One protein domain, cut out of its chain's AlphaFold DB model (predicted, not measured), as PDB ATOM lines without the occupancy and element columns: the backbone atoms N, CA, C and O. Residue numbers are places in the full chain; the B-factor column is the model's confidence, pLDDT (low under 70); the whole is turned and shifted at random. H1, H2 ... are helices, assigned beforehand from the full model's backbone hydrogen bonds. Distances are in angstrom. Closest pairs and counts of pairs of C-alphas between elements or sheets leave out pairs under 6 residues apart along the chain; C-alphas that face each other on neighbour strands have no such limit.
ATOM      1  N   ALA A   3      -6.161 -10.213  22.199       58.12
ATOM      2  CA  ALA A   3      -5.462  -9.631  21.052       58.12
ATOM      3  C   ALA A   3      -4.005  -9.226  21.357       58.12
ATOM      4  O   ALA A   3      -3.162  -9.314  20.471       58.12
ATOM      5  N   GLY A   4      -3.704  -8.829  22.603       68.44
ATOM      6  CA  GLY A   4      -2.345  -8.463  23.026       68.44
ATOM      7  C   GLY A   4      -1.386  -9.653  22.974       68.44
ATOM      8  O   GLY A   4      -0.407  -9.615  22.243       68.44
ATOM      9  N   GLY A   5      -1.734 -10.763  23.632       79.94
ATOM     10  CA  GLY A   5      -0.866 -11.948  23.679       79.94
ATOM     11  C   GLY A   5      -0.630 -12.606  22.315       79.94
ATOM     12  O   GLY A   5       0.460 -13.118  22.057       79.94
ATOM     13  N   PHE A   6      -1.620 -12.566  21.416       82.12
ATOM     14  CA  PHE A   6      -1.449 -13.069  20.051       82.12
ATOM     15  C   PHE A   6      -0.534 -12.168  19.213       82.12
ATOM     16  O   PHE A   6       0.385 -12.672  18.568       82.12
ATOM     17  N   LEU A   7      -0.746 -10.847  19.247       84.25
ATOM     18  CA  LEU A   7       0.100  -9.894  18.529       84.25
ATOM     19  C   LEU A   7       1.546  -9.951  19.029       84.25
ATOM     20  O   LEU A   7       2.464 -10.006  18.215       84.25
ATOM     21  N   ASP A   8       1.740 -10.027  20.343       81.50
ATOM     22  CA  ASP A   8       3.061 -10.166  20.951       81.50
ATOM     23  C   ASP A   8       3.747 -11.441  20.451       81.50
ATOM     24  O   ASP A   8       4.880 -11.395  19.973       81.50
ATOM     25  N   SER A   9       3.038 -12.573  20.448       81.69
ATOM     26  CA  SER A   9       3.563 -13.849  19.940       81.69
ATOM     27  C   SER A   9       3.946 -13.785  18.458       81.69
ATOM     28  O   SER A   9       4.980 -14.330  18.066       81.69
ATOM     29  N   LEU A  10       3.148 -13.101  17.632       86.62
ATOM     30  CA  LEU A  10       3.468 -12.880  16.221       86.62
ATOM     31  C   LEU A  10       4.709 -12.003  16.048       86.62
ATOM     32  O   LEU A  10       5.567 -12.329  15.229       86.62
ATOM     33  N   ILE A  11       4.824 -10.922  16.823       84.31
ATOM     34  CA  ILE A  11       5.986 -10.028  16.794       84.31
ATOM     35  C   ILE A  11       7.242 -10.801  17.204       84.31
ATOM     36  O   ILE A  11       8.230 -10.783  16.471       84.31
ATOM     37  N   TYR A  12       7.196 -11.541  18.314       82.31
ATOM     38  CA  TYR A  12       8.317 -12.368  18.766       82.31
ATOM     39  C   TYR A  12       8.713 -13.412  17.718       82.31
ATOM     40  O   TYR A  12       9.896 -13.542  17.402       82.31
ATOM     41  N   GLY A  13       7.739 -14.116  17.137       83.44
ATOM     42  CA  GLY A  13       7.988 -15.108  16.092       83.44
ATOM     43  C   GLY A  13       8.631 -14.497  14.846       83.44
ATOM     44  O   GLY A  13       9.634 -15.012  14.353       83.44
ATOM     45  N   ALA A  14       8.104 -13.364  14.374       86.00
ATOM     46  CA  ALA A  14       8.670 -12.641  13.243       86.00
ATOM     47  C   ALA A  14      10.108 -12.194  13.534       86.00
ATOM     48  O   ALA A  14      10.997 -12.464  12.729       86.00
ATOM     49  N   CYS A  15      10.363 -11.584  14.696       84.75
ATOM     50  CA  CYS A  15      11.703 -11.165  15.104       84.75
ATOM     51  C   CYS A  15      12.698 -12.329  15.077       84.75
ATOM     52  O   CYS A  15      13.753 -12.204  14.464       84.75
ATOM     53  N   VAL A  16      12.347 -13.478  15.666       85.56
ATOM     54  CA  VAL A  16      13.206 -14.674  15.662       85.56
ATOM     55  C   VAL A  16      13.523 -15.117  14.234       85.56
ATOM     56  O   VAL A  16      14.691 -15.308  13.894       85.56
ATOM     57  N   VAL A  17      12.504 -15.249  13.380       85.94
ATOM     58  CA  VAL A  17      12.680 -15.699  11.991       85.94
ATOM     59  C   VAL A  17      13.563 -14.730  11.206       85.94
ATOM     60  O   VAL A  17      14.490 -15.172  10.527       85.94
ATOM     61  N   PHE A  18      13.330 -13.421  11.324       86.06
ATOM     62  CA  PHE A  18      14.148 -12.417  10.647       86.06
ATOM     63  C   PHE A  18      15.593 -12.420  11.149       86.06
ATOM     64  O   PHE A  18      16.508 -12.410  10.328       86.06
ATOM     65  N   THR A  19      15.825 -12.497  12.461       83.19
ATOM     66  CA  THR A  19      17.184 -12.544  13.021       83.19
ATOM     67  C   THR A  19      17.943 -13.787  12.557       83.19
ATOM     68  O   THR A  19      19.090 -13.683  12.121       83.19
ATOM     69  N   LEU A  20      17.303 -14.959  12.565       81.19
ATOM     70  CA  LEU A  20      17.909 -16.185  12.040       81.19
ATOM     71  C   LEU A  20      18.167 -16.092  10.529       81.19
ATOM     72  O   LEU A  20      19.225 -16.509  10.054       81.19
ATOM     73  N   GLY A  21      17.244 -15.485   9.781       83.50
ATOM     74  CA  GLY A  21      17.423 -15.176   8.365       83.50
ATOM     75  C   GLY A  21      18.636 -14.276   8.116       83.50
ATOM     76  O   GLY A  21      19.445 -14.565   7.239       83.50
ATOM     77  N   MET A  22      18.839 -13.241   8.930       83.31
ATOM     78  CA  MET A  22      20.015 -12.372   8.835       83.31
ATOM     79  C   MET A  22      21.320 -13.129   9.109       83.31
ATOM     80  O   MET A  22      22.288 -12.953   8.373       83.31
ATOM     81  N   PHE A  23      21.356 -14.027  10.100       79.38
ATOM     82  CA  PHE A  23      22.541 -14.861  10.348       79.38
ATOM     83  C   PHE A  23      22.849 -15.832   9.202       79.38
ATOM     84  O   PHE A  23      24.013 -16.191   8.994       79.38
ATOM     85  N   SER A  24      21.835 -16.221   8.426       79.38
ATOM     86  CA  SER A  24      22.011 -17.066   7.243       79.38
ATOM     87  C   SER A  24      22.734 -16.355   6.092       79.38
ATOM     88  O   SER A  24      23.337 -17.033   5.264       79.38
ATOM     89  N   ALA A  25      22.769 -15.014   6.061       77.94
ATOM     90  CA  ALA A  25      23.496 -14.263   5.033       77.94
ATOM     91  C   ALA A  25      24.989 -14.647   4.985       77.94
ATOM     92  O   ALA A  25      25.551 -14.823   3.903       77.94
ATOM     93  N   GLY A  26      25.602 -14.909   6.147       83.25
ATOM     94  CA  GLY A  26      26.995 -15.366   6.244       83.25
ATOM     95  C   GLY A  26      27.248 -16.770   5.673       83.25
ATOM     96  O   GLY A  26      28.390 -17.114   5.369       83.25
ATOM     97  N   LEU A  27      26.208 -17.584   5.442       88.81
ATOM     98  CA  LEU A  27      26.361 -18.878   4.765       88.81
ATOM     99  C   LEU A  27      26.784 -18.706   3.303       88.81
ATOM    100  O   LEU A  27      27.483 -19.570   2.770       88.81
ATOM    101  N   SER A  28      26.385 -17.603   2.658       88.69
ATOM    102  CA  SER A  28      26.834 -17.276   1.302       88.69
ATOM    103  C   SER A  28      28.344 -17.042   1.275       88.69
ATOM    104  O   SER A  28      29.040 -17.632   0.447       88.69
ATOM    105  N   ASP A  29      28.865 -16.280   2.237       91.56
ATOM    106  CA  ASP A  29      30.303 -16.033   2.373       91.56
ATOM    107  C   ASP A  29      31.063 -17.313   2.723       91.56
ATOM    108  O   ASP A  29      32.105 -17.604   2.136       91.56
ATOM    109  N   LEU A  30      30.520 -18.139   3.624       92.62
ATOM    110  CA  LEU A  30      31.094 -19.445   3.950       92.62
ATOM    111  C   LEU A  30      31.183 -20.348   2.711       92.62
ATOM    112  O   LEU A  30      32.206 -21.000   2.478       92.62
ATOM    113  N   ARG A  31      30.120 -20.379   1.900       92.62
ATOM    114  CA  ARG A  31      30.090 -21.121   0.637       92.62
ATOM    115  C   ARG A  31      31.118 -20.568  -0.343       92.62
ATOM    116  O   ARG A  31      31.843 -21.362  -0.940       92.62
ATOM    117  N   HIS A  32      31.200 -19.248  -0.490       92.25
ATOM    118  CA  HIS A  32      32.183 -18.586  -1.346       92.25
ATOM    119  C   HIS A  32      33.608 -18.957  -0.937       92.25
ATOM    120  O   HIS A  32      34.342 -19.492  -1.763       92.25
ATOM    121  N   MET A  33      33.960 -18.811   0.347       94.62
ATOM    122  CA  MET A  33      35.282 -19.174   0.871       94.62
ATOM    123  C   MET A  33      35.632 -20.643   0.618       94.62
ATOM    124  O   MET A  33      36.760 -20.975   0.251       94.62
ATOM    125  N   ARG A  34      34.658 -21.548   0.768       94.38
ATOM    126  CA  ARG A  34      34.856 -22.979   0.507       94.38
ATOM    127  C   ARG A  34      35.099 -23.275  -0.975       94.38
ATOM    128  O   ARG A  34      35.943 -24.113  -1.284       94.38
ATOM    129  N   MET A  35      34.354 -22.625  -1.868       94.50
ATOM    130  CA  MET A  35      34.439 -22.847  -3.317       94.50
ATOM    131  C   MET A  35      35.708 -22.240  -3.916       94.50
ATOM    132  O   MET A  35      36.370 -22.884  -4.723       94.50
ATOM    133  N   THR A  36      36.057 -21.017  -3.514       94.38
ATOM    134  CA  THR A  36      37.213 -20.287  -4.055       94.38
ATOM    135  C   THR A  36      38.513 -20.601  -3.326       94.38
ATOM    136  O   THR A  36      39.581 -20.259  -3.826       94.38
ATOM    137  N   ARG A  37      38.436 -21.242  -2.149       92.94
ATOM    138  CA  ARG A  37      39.572 -21.458  -1.240       92.94
ATOM    139  C   ARG A  37      40.264 -20.148  -0.834       92.94
ATOM    140  O   ARG A  37      41.427 -20.179  -0.439       92.94
ATOM    141  N   SER A  38      39.558 -19.019  -0.911       91.75
ATOM    142  CA  SER A  38      40.069 -17.679  -0.628       91.75
ATOM    143  C   SER A  38      39.057 -16.864   0.178       91.75
ATOM    144  O   SER A  38      37.860 -17.136   0.161       91.75
ATOM    145  N   VAL A  39      39.542 -15.841   0.879       91.69
ATOM    146  CA  VAL A  39      38.719 -14.848   1.594       91.69
ATOM    147  C   VAL A  39      38.521 -13.558   0.791       91.69
ATOM    148  O   VAL A  39      38.093 -12.541   1.336       91.69
ATOM    149  N   ASP A  40      38.856 -13.573  -0.499       90.19
ATOM    150  CA  ASP A  40      38.701 -12.409  -1.368       90.19
ATOM    151  C   ASP A  40      37.232 -11.987  -1.464       90.19
ATOM    152  O   ASP A  40      36.340 -12.817  -1.668       90.19
ATOM    153  N   ASN A  41      36.997 -10.679  -1.339       86.50
ATOM    154  CA  ASN A  41      35.676 -10.040  -1.269       86.50
ATOM    155  C   ASN A  41      34.836 -10.393  -0.027       86.50
ATOM    156  O   ASN A  41      33.678  -9.997   0.039       86.50
ATOM    157  N   VAL A  42      35.413 -11.068   0.974       91.19
ATOM    158  CA  VAL A  42      34.751 -11.332   2.259       91.19
ATOM    159  C   VAL A  42      35.334 -10.418   3.334       91.19
ATOM    160  O   VAL A  42      36.543 -10.402   3.590       91.19
ATOM    161  N   GLN A  43      34.469  -9.649   3.992       90.56
ATOM    162  CA  GLN A  43      34.863  -8.764   5.084       90.56
ATOM    163  C   GLN A  43      34.864  -9.523   6.417       90.56
ATOM    164  O   GLN A  43      33.872 -10.132   6.795       90.56
ATOM    165  N   PHE A  44      35.972  -9.456   7.160       91.56
ATOM    166  CA  PHE A  44      36.097 -10.139   8.454       91.56
ATOM    167  C   PHE A  44      35.369  -9.424   9.603       91.56
ATOM    168  O   PHE A  44      34.772 -10.069  10.464       91.56
ATOM    169  N   LEU A  45      35.430  -8.086   9.627       90.19
ATOM    170  CA  LEU A  45      34.909  -7.284  10.738       90.19
ATOM    171  C   LEU A  45      33.423  -7.538  11.038       90.19
ATOM    172  O   LEU A  45      33.123  -7.675  12.220       90.19
ATOM    173  N   PRO A  46      32.515  -7.666  10.048       91.75
ATOM    174  CA  PRO A  46      31.110  -7.976  10.314       91.75
ATOM    175  C   PRO A  46      30.893  -9.274  11.100       91.75
ATOM    176  O   PRO A  46      30.031  -9.304  11.976       91.75
ATOM    177  N   PHE A  47      31.681 -10.327  10.848       92.88
ATOM    178  CA  PHE A  47      31.570 -11.569  11.621       92.88
ATOM    179  C   PHE A  47      31.968 -11.348  13.079       92.88
ATOM    180  O   PHE A  47      31.257 -11.741  14.001       92.88
ATOM    181  N   LEU A  48      33.086 -10.650  13.286       92.56
ATOM    182  CA  LEU A  48      33.631 -10.408  14.614       92.56
ATOM    183  C   LEU A  48      32.781  -9.431  15.442       92.56
ATOM    184  O   LEU A  48      32.580  -9.653  16.634       92.56
ATOM    185  N   THR A  49      32.253  -8.362  14.843       92.44
ATOM    186  CA  THR A  49      31.364  -7.429  15.553       92.44
ATOM    187  C   THR A  49      30.011  -8.066  15.853       92.44
ATOM    188  O   THR A  49      29.480  -7.862  16.943       92.44
ATOM    189  N   THR A  50      29.479  -8.897  14.952       93.12
ATOM    190  CA  THR A  50      28.229  -9.629  15.206       93.12
ATOM    191  C   THR A  50      28.395 -10.680  16.301       93.12
ATOM    192  O   THR A  50      27.498 -10.828  17.126       93.12
ATOM    193  N   GLU A  51      29.547 -11.353  16.379       94.12
ATOM    194  CA  GLU A  51      29.880 -12.240  17.504       94.12
ATOM    195  C   GLU A  51      29.811 -11.490  18.842       94.12
ATOM    196  O   GLU A  51      29.096 -11.898  19.756       94.12
ATOM    197  N   VAL A  52      30.481 -10.336  18.937       93.62
ATOM    198  CA  VAL A  52      30.463  -9.479  20.137       93.62
ATOM    199  C   VAL A  52      29.039  -9.042  20.493       93.62
ATOM    200  O   VAL A  52      28.655  -9.080  21.663       93.62
ATOM    201  N   ASN A  53      28.238  -8.670  19.491       94.94
ATOM    202  CA  ASN A  53      26.840  -8.298  19.682       94.94
ATOM    203  C   ASN A  53      26.020  -9.451  20.279       94.94
ATOM    204  O   ASN A  53      25.299  -9.253  21.257       94.94
ATOM    205  N   ASN A  54      26.167 -10.655  19.721       95.25
ATOM    206  CA  ASN A  54      25.469 -11.850  20.184       95.25
ATOM    207  C   ASN A  54      25.861 -12.205  21.622       95.25
ATOM    208  O   ASN A  54      24.989 -12.461  22.448       95.25
ATOM    209  N   LEU A  55      27.151 -12.155  21.965       95.00
ATOM    210  CA  LEU A  55      27.624 -12.414  23.329       95.00
ATOM    211  C   LEU A  55      27.099 -11.380  24.342       95.00
ATOM    212  O   LEU A  55      26.741 -11.739  25.469       95.00
ATOM    213  N   GLY A  56      27.006 -10.108  23.944       94.50
ATOM    214  CA  GLY A  56      26.416  -9.050  24.766       94.50
ATOM    215  C   GLY A  56      24.930  -9.292  25.048       94.50
ATOM    216  O   GLY A  56      24.511  -9.315  26.207       94.50
ATOM    217  N   TRP A  57      24.141  -9.557  24.005       95.88
ATOM    218  CA  TRP A  57      22.711  -9.849  24.145       95.88
ATOM    219  C   TRP A  57      22.428 -11.183  24.842       95.88
ATOM    220  O   TRP A  57      21.445 -11.285  25.572       95.88
ATOM    221  N   LEU A  58      23.302 -12.181  24.691       95.06
ATOM    222  CA  LEU A  58      23.249 -13.433  25.446       95.06
ATOM    223  C   LEU A  58      23.467 -13.177  26.942       95.06
ATOM    224  O   LEU A  58      22.703 -13.677  27.766       95.06
ATOM    225  N   SER A  59      24.451 -12.344  27.293       93.06
ATOM    226  CA  SER A  59      24.705 -11.936  28.682       93.06
ATOM    227  C   SER A  59      23.516 -11.167  29.268       93.06
ATOM    228  O   SER A  59      23.103 -11.424  30.399       93.06
ATOM    229  N   TYR A  60      22.922 -10.263  28.486       94.50
ATOM    230  CA  TYR A  60      21.708  -9.545  28.872       94.50
ATOM    231  C   TYR A  60      20.514 -10.494  29.057       94.50
ATOM    232  O   TYR A  60      19.824 -10.417  30.071       94.50
ATOM    233  N   GLY A  61      20.292 -11.425  28.125       94.88
ATOM    234  CA  GLY A  61      19.228 -12.426  28.209       94.88
ATOM    235  C   GLY A  61      19.372 -13.324  29.434       94.88
ATOM    236  O   GLY A  61      18.386 -13.566  30.126       94.88
ATOM    237  N   ALA A  62      20.600 -13.734  29.763       93.62
ATOM    238  CA  ALA A  62      20.900 -14.499  30.970       93.62
ATOM    239  C   ALA A  62      20.574 -13.720  32.254       93.62
ATOM    240  O   ALA A  62      19.963 -14.278  33.160       93.62
ATOM    241  N   LEU A  63      20.922 -12.429  32.321       92.06
ATOM    242  CA  LEU A  63      20.579 -11.573  33.466       92.06
ATOM    243  C   LEU A  63      19.071 -11.318  33.582       92.06
ATOM    244  O   LEU A  63      18.545 -11.254  34.689       92.06
ATOM    245  N   LYS A  64      18.379 -11.169  32.449       93.31
ATOM    246  CA  LYS A  64      16.930 -10.938  32.396       93.31
ATOM    247  C   LYS A  64      16.111 -12.207  32.670       93.31
ATOM    248  O   LYS A  64      14.953 -12.101  33.060       93.31
ATOM    249  N   GLY A  65      16.680 -13.391  32.430       93.62
ATOM    250  CA  GLY A  65      15.945 -14.660  32.400       93.62
ATOM    251  C   GLY A  65      15.136 -14.870  31.111       93.62
ATOM    252  O   GLY A  65      14.128 -15.571  31.118       93.62
ATOM    253  N   ASP A  66      15.549 -14.249  30.003       93.19
ATOM    254  CA  ASP A  66      14.836 -14.274  28.721       93.19
ATOM    255  C   ASP A  66      15.358 -15.408  27.821       93.19
ATOM    256  O   ASP A  66      16.348 -15.261  27.099       93.19
ATOM    257  N   GLY A  67      14.702 -16.570  27.892       90.19
ATOM    258  CA  GLY A  67      15.136 -17.787  27.196       90.19
ATOM    259  C   GLY A  67      15.171 -17.662  25.670       90.19
ATOM    260  O   GLY A  67      16.067 -18.214  25.033       90.19
ATOM    261  N   ILE A  68      14.246 -16.903  25.076       89.00
ATOM    262  CA  ILE A  68      14.210 -16.688  23.621       89.00
ATOM    263  C   ILE A  68      15.444 -15.896  23.195       89.00
ATOM    264  O   ILE A  68      16.144 -16.285  22.259       89.00
ATOM    265  N   LEU A  69      15.741 -14.814  23.918       91.75
ATOM    266  CA  LEU A  69      16.895 -13.976  23.629       91.75
ATOM    267  C   LEU A  69      18.209 -14.757  23.765       91.75
ATOM    268  O   LEU A  69      19.096 -14.610  22.923       91.75
ATOM    269  N   ILE A  70      18.309 -15.634  24.769       94.38
ATOM    270  CA  ILE A  70      19.454 -16.536  24.938       94.38
ATOM    271  C   ILE A  70      19.591 -17.461  23.726       94.38
ATOM    272  O   ILE A  70      20.671 -17.532  23.142       94.38
ATOM    273  N   VAL A  71      18.521 -18.150  23.317       92.69
ATOM    274  CA  VAL A  71      18.571 -19.127  22.215       92.69
ATOM    275  C   VAL A  71      18.980 -18.464  20.902       92.69
ATOM    276  O   VAL A  71      19.917 -18.931  20.253       92.69
ATOM    277  N   VAL A  72      18.332 -17.359  20.524       92.62
ATOM    278  CA  VAL A  72      18.609 -16.671  19.252       92.62
ATOM    279  C   VAL A  72      20.061 -16.203  19.183       92.62
ATOM    280  O   VAL A  72      20.745 -16.455  18.191       92.62
ATOM    281  N   ASN A  73      20.560 -15.575  20.250       94.88
ATOM    282  CA  ASN A  73      21.933 -15.076  20.279       94.88
ATOM    283  C   ASN A  73      22.966 -16.201  20.424       94.88
ATOM    284  O   ASN A  73      24.064 -16.071  19.895       94.88
ATOM    285  N   THR A  74      22.623 -17.328  21.053       95.19
ATOM    286  CA  THR A  74      23.494 -18.517  21.090       95.19
ATOM    287  C   THR A  74      23.674 -19.103  19.692       95.19
ATOM    288  O   THR A  74      24.798 -19.385  19.282       95.19
ATOM    289  N   VAL A  75      22.582 -19.248  18.931       93.75
ATOM    290  CA  VAL A  75      22.646 -19.697  17.530       93.75
ATOM    291  C   VAL A  75      23.464 -18.714  16.695       93.75
ATOM    292  O   VAL A  75      24.330 -19.131  15.927       93.75
ATOM    293  N   GLY A  76      23.236 -17.413  16.889       94.25
ATOM    294  CA  GLY A  76      24.026 -16.360  16.261       94.25
ATOM    295  C   GLY A  76      25.518 -16.493  16.553       94.25
ATOM    296  O   GLY A  76      26.312 -16.532  15.618       94.25
ATOM    297  N   ALA A  77      25.903 -16.605  17.824       94.88
ATOM    298  CA  ALA A  77      27.300 -16.732  18.236       94.88
ATOM    299  C   ALA A  77      27.959 -18.005  17.674       94.88
ATOM    300  O   ALA A  77      29.079 -17.986  17.168       94.88
ATOM    301  N   ALA A  78      27.237 -19.129  17.659       95.25
ATOM    302  CA  ALA A  78      27.746 -20.365  17.071       95.25
ATOM    303  C   ALA A  78      28.038 -20.216  15.564       95.25
ATOM    304  O   ALA A  78      29.089 -20.653  15.085       95.25
ATOM    305  N   LEU A  79      27.134 -19.575  14.815       94.31
ATOM    306  CA  LEU A  79      27.319 -19.317  13.383       94.31
ATOM    307  C   LEU A  79      28.462 -18.332  13.119       94.31
ATOM    308  O   LEU A  79      29.296 -18.580  12.252       94.31
ATOM    309  N   GLN A  80      28.535 -17.240  13.875       94.62
ATOM    310  CA  GLN A  80      29.586 -16.238  13.704       94.62
ATOM    311  C   GLN A  80      30.969 -16.798  14.065       94.62
ATOM    312  O   GLN A  80      31.919 -16.625  13.301       94.62
ATOM    313  N   THR A  81      31.069 -17.590  15.135       94.44
ATOM    314  CA  THR A  81      32.274 -18.370  15.447       94.44
ATOM    315  C   THR A  81      32.670 -19.292  14.288       94.44
ATOM    316  O   THR A  81      33.840 -19.320  13.896       94.44
ATOM    317  N   LEU A  82      31.720 -20.011  13.678       95.12
ATOM    318  CA  LEU A  82      31.990 -20.849  12.504       95.12
ATOM    319  C   LEU A  82      32.557 -20.028  11.331       95.12
ATOM    320  O   LEU A  82      33.531 -20.453  10.703       95.12
ATOM    321  N   TYR A  83      31.986 -18.857  11.041       94.25
ATOM    322  CA  TYR A  83      32.457 -17.987   9.958       94.25
ATOM    323  C   TYR A  83      33.860 -17.440  10.229       94.25
ATOM    324  O   TYR A  83      34.705 -17.462   9.334       94.25
ATOM    325  N   ILE A  84      34.152 -17.036  11.470       94.31
ATOM    326  CA  ILE A  84      35.483 -16.586  11.903       94.31
ATOM    327  C   ILE A  84      36.519 -17.704  11.727       94.31
ATOM    328  O   ILE A  84      37.601 -17.468  11.182       94.31
ATOM    329  N   LEU A  85      36.193 -18.933  12.140       94.31
ATOM    330  CA  LEU A  85      37.083 -20.088  11.994       94.31
ATOM    331  C   LEU A  85      37.344 -20.426  10.522       94.31
ATOM    332  O   LEU A  85      38.492 -20.666  10.137       94.31
ATOM    333  N   ALA A  86      36.306 -20.400   9.682       94.38
ATOM    334  CA  ALA A  86      36.455 -20.595   8.244       94.38
ATOM    335  C   ALA A  86      37.312 -19.490   7.606       94.38
ATOM    336  O   ALA A  86      38.226 -19.789   6.837       94.38
ATOM    337  N   TYR A  87      37.090 -18.227   7.980       94.56
ATOM    338  CA  TYR A  87      37.888 -17.098   7.508       94.56
ATOM    339  C   TYR A  87      39.365 -17.264   7.881       94.56
ATOM    340  O   TYR A  87      40.243 -17.141   7.030       94.56
ATOM    341  N   LEU A  88      39.661 -17.623   9.134       93.44
ATOM    342  CA  LEU A  88      41.024 -17.901   9.599       93.44
ATOM    343  C   LEU A  88      41.685 -19.072   8.861       93.44
ATOM    344  O   LEU A  88      42.910 -19.085   8.704       93.44
ATOM    345  N   HIS A  89      40.898 -20.056   8.422       94.06
ATOM    346  CA  HIS A  89      41.401 -21.200   7.671       94.06
ATOM    347  C   HIS A  89      41.873 -20.802   6.266       94.06
ATOM    348  O   HIS A  89      42.975 -21.188   5.874       94.06
ATOM    349  N   TYR A  90      41.078 -20.011   5.537       92.62
ATOM    350  CA  TYR A  90      41.373 -19.612   4.153       92.62
ATOM    351  C   TYR A  90      42.185 -18.309   4.034       92.62
ATOM    352  O   TYR A  90      42.730 -18.019   2.972       92.62
ATOM    353  N   CYS A  91      42.303 -17.513   5.102       91.75
ATOM    354  CA  CYS A  91      43.036 -16.250   5.069       91.75
ATOM    355  C   CYS A  91      44.565 -16.459   5.132       91.75
ATOM    356  O   CYS A  91      45.068 -17.092   6.069       91.75
ATOM    357  N   PRO A  92      45.347 -15.842   4.224       87.56
ATOM    358  CA  PRO A  92      46.810 -15.881   4.291       87.56
ATOM    359  C   PRO A  92      47.376 -15.014   5.431       87.56
ATOM    360  O   PRO A  92      48.392 -15.350   6.037       87.56
ATOM    361  N   ARG A  93      46.715 -13.899   5.774       88.62
ATOM    362  CA  ARG A  93      47.183 -12.897   6.755       88.62
ATOM    363  C   ARG A  93      46.588 -13.114   8.154       88.62
ATOM    364  O   ARG A  93      46.026 -12.200   8.755       88.62
ATOM    365  N   LYS A  94      46.776 -14.315   8.711       89.88
ATOM    366  CA  LYS A  94      46.193 -14.737  10.005       89.88
ATOM    367  C   LYS A  94      46.517 -13.804  11.172       89.88
ATOM    368  O   LYS A  94      45.666 -13.572  12.021       89.88
ATOM    369  N   ARG A  95      47.728 -13.231  11.209       90.56
ATOM    370  CA  ARG A  95      48.167 -12.350  12.307       90.56
ATOM    371  C   ARG A  95      47.251 -11.138  12.490       90.56
ATOM    372  O   ARG A  95      46.944 -10.796  13.623       90.56
ATOM    373  N   VAL A  96      46.808 -10.509  11.401       89.69
ATOM    374  CA  VAL A  96      45.931  -9.326  11.471       89.69
ATOM    375  C   VAL A  96      44.575  -9.708  12.059       89.69
ATOM    376  O   VAL A  96      44.109  -9.070  12.998       89.69
ATOM    377  N   VAL A  97      43.997 -10.803  11.564       90.50
ATOM    378  CA  VAL A  97      42.706 -11.340  12.016       90.50
ATOM    379  C   VAL A  97      42.761 -11.728  13.496       90.50
ATOM    380  O   VAL A  97      41.883 -11.363  14.274       90.50
ATOM    381  N   LEU A  98      43.830 -12.412  13.917       91.00
ATOM    382  CA  LEU A  98      44.041 -12.796  15.312       91.00
ATOM    383  C   LEU A  98      44.205 -11.578  16.226       91.00
ATOM    384  O   LEU A  98      43.622 -11.564  17.302       91.00
ATOM    385  N   LEU A  99      44.942 -10.546  15.806       92.44
ATOM    386  CA  LEU A  99      45.089  -9.311  16.584       92.44
ATOM    387  C   LEU A  99      43.765  -8.550  16.710       92.44
ATOM    388  O   LEU A  99      43.458  -8.063  17.796       92.44
ATOM    389  N   GLN A 100      42.963  -8.481  15.644       91.62
ATOM    390  CA  GLN A 100      41.622  -7.883  15.690       91.62
ATOM    391  C   GLN A 100      40.705  -8.657  16.643       91.62
ATOM    392  O   GLN A 100      40.067  -8.055  17.504       91.62
ATOM    393  N   THR A 101      40.708  -9.990  16.540       91.00
ATOM    394  CA  THR A 101      39.935 -10.884  17.419       91.00
ATOM    395  C   THR A 101      40.363 -10.731  18.875       91.00
ATOM    396  O   THR A 101      39.521 -10.536  19.743       91.00
ATOM    397  N   ALA A 102      41.670 -10.749  19.149       91.50
ATOM    398  CA  ALA A 102      42.214 -10.594  20.494       91.50
ATOM    399  C   ALA A 102      41.911  -9.209  21.083       91.50
ATOM    400  O   ALA A 102      41.546  -9.114  22.250       91.50
ATOM    401  N   THR A 103      42.013  -8.147  20.278       91.31
ATOM    402  CA  THR A 103      41.662  -6.784  20.703       91.31
ATOM    403  C   THR A 103      40.194  -6.705  21.107       91.31
ATOM    404  O   THR A 103      39.889  -6.242  22.203       91.31
ATOM    405  N   LEU A 104      39.281  -7.193  20.261       89.19
ATOM    406  CA  LEU A 104      37.849  -7.142  20.559       89.19
ATOM    407  C   LEU A 104      37.453  -8.061  21.719       89.19
ATOM    408  O   LEU A 104      36.644  -7.660  22.551       89.19
ATOM    409  N   LEU A 105      38.076  -9.235  21.844       89.38
ATOM    410  CA  LEU A 105      37.893 -10.101  23.007       89.38
ATOM    411  C   LEU A 105      38.390  -9.426  24.292       89.38
ATOM    412  O   LEU A 105      37.715  -9.487  25.313       89.38
ATOM    413  N   GLY A 106      39.533  -8.736  24.244       91.12
ATOM    414  CA  GLY A 106      40.045  -7.948  25.364       91.12
ATOM    415  C   GLY A 106      39.070  -6.846  25.785       91.12
ATOM    416  O   GLY A 106      38.764  -6.723  26.969       91.12
ATOM    417  N   VAL A 107      38.517  -6.097  24.825       90.19
ATOM    418  CA  VAL A 107      37.477  -5.085  25.087       90.19
ATOM    419  C   VAL A 107      36.236  -5.716  25.722       90.19
ATOM    420  O   VAL A 107      35.713  -5.180  26.696       90.19
ATOM    421  N   LEU A 108      35.793  -6.872  25.222       88.50
ATOM    422  CA  LEU A 108      34.636  -7.587  25.762       88.50
ATOM    423  C   LEU A 108      34.881  -8.081  27.193       88.50
ATOM    424  O   LEU A 108      34.019  -7.903  28.048       88.50
ATOM    425  N   LEU A 109      36.059  -8.637  27.483       89.62
ATOM    426  CA  LEU A 109      36.435  -9.077  28.829       89.62
ATOM    427  C   LEU A 109      36.521  -7.905  29.812       89.62
ATOM    428  O   LEU A 109      36.049  -8.020  30.941       89.62
ATOM    429  N   LEU A 110      37.078  -6.767  29.385       91.44
ATOM    430  CA  LEU A 110      37.119  -5.551  30.199       91.44
ATOM    431  C   LEU A 110      35.713  -5.005  30.467       91.44
ATOM    432  O   LEU A 110      35.400  -4.668  31.608       91.44
ATOM    433  N   GLY A 111      34.852  -4.965  29.447       88.75
ATOM    434  CA  GLY A 111      33.453  -4.568  29.596       88.75
ATOM    435  C   GLY A 111      32.684  -5.501  30.532       88.75
ATOM    436  O   GLY A 111      31.998  -5.043  31.444       88.75
ATOM    437  N   TYR A 112      32.856  -6.815  30.374       88.06
ATOM    438  CA  TYR A 112      32.279  -7.814  31.272       88.06
ATOM    439  C   TYR A 112      32.765  -7.618  32.715       88.06
ATOM    440  O   TYR A 112      31.956  -7.574  33.642       88.06
ATOM    441  N   GLY A 113      34.072  -7.411  32.905       89.56
ATOM    442  CA  GLY A 113      34.669  -7.099  34.202       89.56
ATOM    443  C   GLY A 113      34.080  -5.838  34.835       89.56
ATOM    444  O   GLY A 113      33.719  -5.862  36.008       89.56
ATOM    445  N   TYR A 114      33.895  -4.766  34.059       90.62
ATOM    446  CA  TYR A 114      33.227  -3.544  34.515       90.62
ATOM    447  C   TYR A 114      31.814  -3.835  35.045       90.62
ATOM    448  O   TYR A 114      31.507  -3.509  36.191       90.62
ATOM    449  N   PHE A 115      30.972  -4.515  34.261       88.19
ATOM    450  CA  PHE A 115      29.586  -4.789  34.656       88.19
ATOM    451  C   PHE A 115      29.473  -5.722  35.869       88.19
ATOM    452  O   PHE A 115      28.581  -5.538  36.697       88.19
ATOM    453  N   TRP A 116      30.354  -6.717  35.998       86.81
ATOM    454  CA  TRP A 116      30.276  -7.691  37.091       86.81
ATOM    455  C   TRP A 116      30.943  -7.224  38.385       86.81
ATOM    456  O   TRP A 116      30.455  -7.578  39.458       86.81
ATOM    457  N   LEU A 117      32.018  -6.435  38.300       89.31
ATOM    458  CA  LEU A 117      32.787  -5.997  39.470       89.31
ATOM    459  C   LEU A 117      32.360  -4.617  39.980       89.31
ATOM    460  O   LEU A 117      32.343  -4.402  41.189       89.31
ATOM    461  N   LEU A 118      32.024  -3.682  39.084       88.94
ATOM    462  CA  LEU A 118      31.778  -2.276  39.440       88.94
ATOM    463  C   LEU A 118      30.295  -1.904  39.508       88.94
ATOM    464  O   LEU A 118      29.971  -0.837  40.025       88.94
ATOM    465  N   VAL A 119      29.391  -2.770  39.033       89.25
ATOM    466  CA  VAL A 119      27.937  -2.558  39.107       89.25
ATOM    467  C   VAL A 119      27.305  -3.653  39.978       89.25
ATOM    468  O   VAL A 119      26.909  -4.706  39.465       89.25
ATOM    469  N   PRO A 120      27.206  -3.450  41.309       83.00
ATOM    470  CA  PRO A 120      26.694  -4.467  42.229       83.00
ATOM    471  C   PRO A 120      25.185  -4.679  42.093       83.00
ATOM    472  O   PRO A 120      24.695  -5.780  42.323       83.00
ATOM    473  N   ASN A 121      24.445  -3.628  41.724       91.06
ATOM    474  CA  ASN A 121      22.993  -3.691  41.607       91.06
ATOM    475  C   ASN A 121      22.590  -4.410  40.298       91.06
ATOM    476  O   ASN A 121      22.946  -3.932  39.214       91.06
ATOM    477  N   PRO A 122      21.839  -5.525  40.372       86.62
ATOM    478  CA  PRO A 122      21.452  -6.308  39.201       86.62
ATOM    479  C   PRO A 122      20.517  -5.558  38.241       86.62
ATOM    480  O   PRO A 122      20.643  -5.724  37.030       86.62
ATOM    481  N   GLU A 123      19.628  -4.695  38.739       91.06
ATOM    482  CA  GLU A 123      18.724  -3.907  37.891       91.06
ATOM    483  C   GLU A 123      19.493  -2.845  37.101       91.06
ATOM    484  O   GLU A 123      19.315  -2.710  35.889       91.06
ATOM    485  N   ALA A 124      20.415  -2.141  37.766       91.31
ATOM    486  CA  ALA A 124      21.288  -1.169  37.108       91.31
ATOM    487  C   ALA A 124      22.183  -1.848  36.061       91.31
ATOM    488  O   ALA A 124      22.349  -1.329  34.956       91.31
ATOM    489  N   ARG A 125      22.713  -3.038  36.378       92.44
ATOM    490  CA  ARG A 125      23.504  -3.852  35.445       92.44
ATOM    491  C   ARG A 125      22.692  -4.228  34.210       92.44
ATOM    492  O   ARG A 125      23.189  -4.078  33.098       92.44
ATOM    493  N   LEU A 126      21.449  -4.674  34.396       93.00
ATOM    494  CA  LEU A 126      20.551  -5.027  33.299       93.00
ATOM    495  C   LEU A 126      20.284  -3.818  32.388       93.00
ATOM    496  O   LEU A 126      20.432  -3.926  31.172       93.00
ATOM    497  N   GLN A 127      19.939  -2.661  32.961       92.94
ATOM    498  CA  GLN A 127      19.645  -1.445  32.193       92.94
ATOM    499  C   GLN A 127      20.862  -0.936  31.409       92.94
ATOM    500  O   GLN A 127      20.755  -0.669  30.212       92.94
ATOM    501  N   GLN A 128      22.024  -0.828  32.057       92.69
ATOM    502  CA  GLN A 128      23.234  -0.318  31.409       92.69
ATOM    503  C   GLN A 128      23.758  -1.271  30.331       92.69
ATOM    504  O   GLN A 128      24.150  -0.816  29.257       92.69
ATOM    505  N   LEU A 129      23.729  -2.587  30.580       92.62
ATOM    506  CA  LEU A 129      24.128  -3.582  29.587       92.62
ATOM    507  C   LEU A 129      23.178  -3.567  28.386       92.62
ATOM    508  O   LEU A 129      23.636  -3.565  27.248       92.62
ATOM    509  N   GLY A 130      21.865  -3.486  28.627       93.81
ATOM    510  CA  GLY A 130      20.873  -3.371  27.559       93.81
ATOM    511  C   GLY A 130      21.070  -2.115  26.709       93.81
ATOM    512  O   GLY A 130      21.016  -2.190  25.480       93.81
ATOM    513  N   LEU A 131      21.368  -0.972  27.340       93.75
ATOM    514  CA  LEU A 131      21.685   0.270  26.635       93.75
ATOM    515  C   LEU A 131      22.952   0.125  25.786       93.75
ATOM    516  O   LEU A 131      22.942   0.479  24.610       93.75
ATOM    517  N   PHE A 132      24.022  -0.428  26.361       92.25
ATOM    518  CA  PHE A 132      25.276  -0.665  25.650       92.25
ATOM    519  C   PHE A 132      25.073  -1.566  24.428       92.25
ATOM    520  O   PHE A 132      25.457  -1.190  23.321       92.25
ATOM    521  N   CYS A 133      24.413  -2.714  24.606       93.94
ATOM    522  CA  CYS A 133      24.090  -3.634  23.518       93.94
ATOM    523  C   CYS A 133      23.253  -2.951  22.434       93.94
ATOM    524  O   CYS A 133      23.563  -3.087  21.256       93.94
ATOM    525  N   SER A 134      22.251  -2.157  22.817       94.75
ATOM    526  CA  SER A 134      21.399  -1.435  21.865       94.75
ATOM    527  C   SER A 134      22.180  -0.408  21.044       94.75
ATOM    528  O   SER A 134      22.069  -0.390  19.820       94.75
ATOM    529  N   VAL A 135      23.010   0.418  21.693       94.88
ATOM    530  CA  VAL A 135      23.867   1.403  21.010       94.88
ATOM    531  C   VAL A 135      24.844   0.704  20.067       94.88
ATOM    532  O   VAL A 135      25.012   1.131  18.924       94.88
ATOM    533  N   PHE A 136      25.443  -0.402  20.512       93.00
ATOM    534  CA  PHE A 136      26.345  -1.196  19.689       93.00
ATOM    535  C   PHE A 136      25.629  -1.778  18.461       93.00
ATOM    536  O   PHE A 136      26.078  -1.558  17.335       93.00
ATOM    537  N   THR A 137      24.469  -2.415  18.644       93.19
ATOM    538  CA  THR A 137      23.635  -2.926  17.546       93.19
ATOM    539  C   THR A 137      23.276  -1.819  16.544       93.19
ATOM    540  O   THR A 137      23.429  -2.008  15.341       93.19
ATOM    541  N   ILE A 138      22.846  -0.643  17.017       92.88
ATOM    542  CA  ILE A 138      22.519   0.497  16.145       92.88
ATOM    543  C   ILE A 138      23.744   0.927  15.334       92.88
ATOM    544  O   ILE A 138      23.642   1.133  14.125       92.88
ATOM    545  N   SER A 139      24.913   1.021  15.974       92.00
ATOM    546  CA  SER A 139      26.148   1.416  15.291       92.00
ATOM    547  C   SER A 139      26.579   0.424  14.206       92.00
ATOM    548  O   SER A 139      27.051   0.850  13.154       92.00
ATOM    549  N   MET A 140      26.349  -0.880  14.400       90.38
ATOM    550  CA  MET A 140      26.615  -1.892  13.371       90.38
ATOM    551  C   MET A 140      25.783  -1.663  12.104       90.38
ATOM    552  O   MET A 140      26.281  -1.873  10.999       90.38
ATOM    553  N   TYR A 141      24.542  -1.188  12.244       88.00
ATOM    554  CA  TYR A 141      23.663  -0.912  11.105       88.00
ATOM    555  C   TYR A 141      23.985   0.392  10.366       88.00
ATOM    556  O   TYR A 141      23.472   0.605   9.266       88.00
ATOM    557  N   LEU A 142      24.878   1.237  10.893       89.25
ATOM    558  CA  LEU A 142      25.323   2.437  10.181       89.25
ATOM    559  C   LEU A 142      26.109   2.099   8.908       89.25
ATOM    560  O   LEU A 142      25.988   2.827   7.930       89.25
TER     561      LEU A 142
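Overview. This is residues 3 to 142 of the 181 residues of the protein "Solute carrier family 50 member 1" of Pan troglodytes (UniProt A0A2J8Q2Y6). Five helices make this domain, those that touch being mostly aligned with each other: H2 is in the middle, with H3, H4 and H5 set round it, and the long H1 packs on H3, away from H4 and H5. The first stretch of H1, residues 3 to 11, sticks out past the rest. The printed part has 140 residues, with five named helices in the order H1, H2, H3, H4, H5 and no named strand; the class is all helix. It is only just compact, close to loose, with a radius of gyration of the C-alphas of 16.8 A, and spans 49 by 41 by 24 A.

Arrangement. H1, residues 3 to 36, touches H3, residues 67 to 90, at a shallow tilt of 8 degrees, the same way; the closest C-alphas are those of Phe 23 and Gly 76, 6.3 A apart. H1 is only just apart from H2, residues 45 to 64, at 8.0 A. H2 is the hub, touching three helices. H2 and H3 form a helical hairpin at a shallow tilt of 24 degrees, closest at the C-alphas of Asn 54 and Asn 73, 4.8 A. With residues 48 to 52 alone H2 touches H4, residues 94 to 118, the same way at 21 degrees; the C-alphas of Leu 48 and Thr 101 are closest, 6.9 A apart. H2 touches H5, residues 122 to 142, opposite ways at 24 degrees, closest at the C-alphas of Gly 56 and Cys 133, 6.0 A. H4 and H5, a helical hairpin, only just touch, with 3 pairs of C-alphas within 8 A, the closest being Phe 115 and Arg 125 at 6.2 A. H2, H4 and H5 form a bundle, three helices side by side. H3 and H5 are apart, and H1 is apart from H4 and H5. Every O i to N i+4 pair is within hydrogen-bond range in H2, H3, H4 and H5, and 25 of 30 are in H1.

Along the chain. H1 begins at C-alpha 3, (-5.462, -9.631, 21.052), and measures 50.6 A from first to last C-alpha. H2 measures 28.4 A and H3 35.0 A. H4, 35.1 A long, begins at C-alpha 94, (46.193, -14.737, 10.005). H5, 30.6 A long, ends at C-alpha 142, (25.323, 2.437, 10.181).

Size, cuts and confidence. The two C-alphas farthest apart are those of Ala 3 and Pro 92, 55.2 A. The printed part has no cut. The link from H1 to H2 is short, with 8 residues; the other three links are tight. The mean pLDDT of the printed part is 90.2, and residues 3 to 4 are under 70.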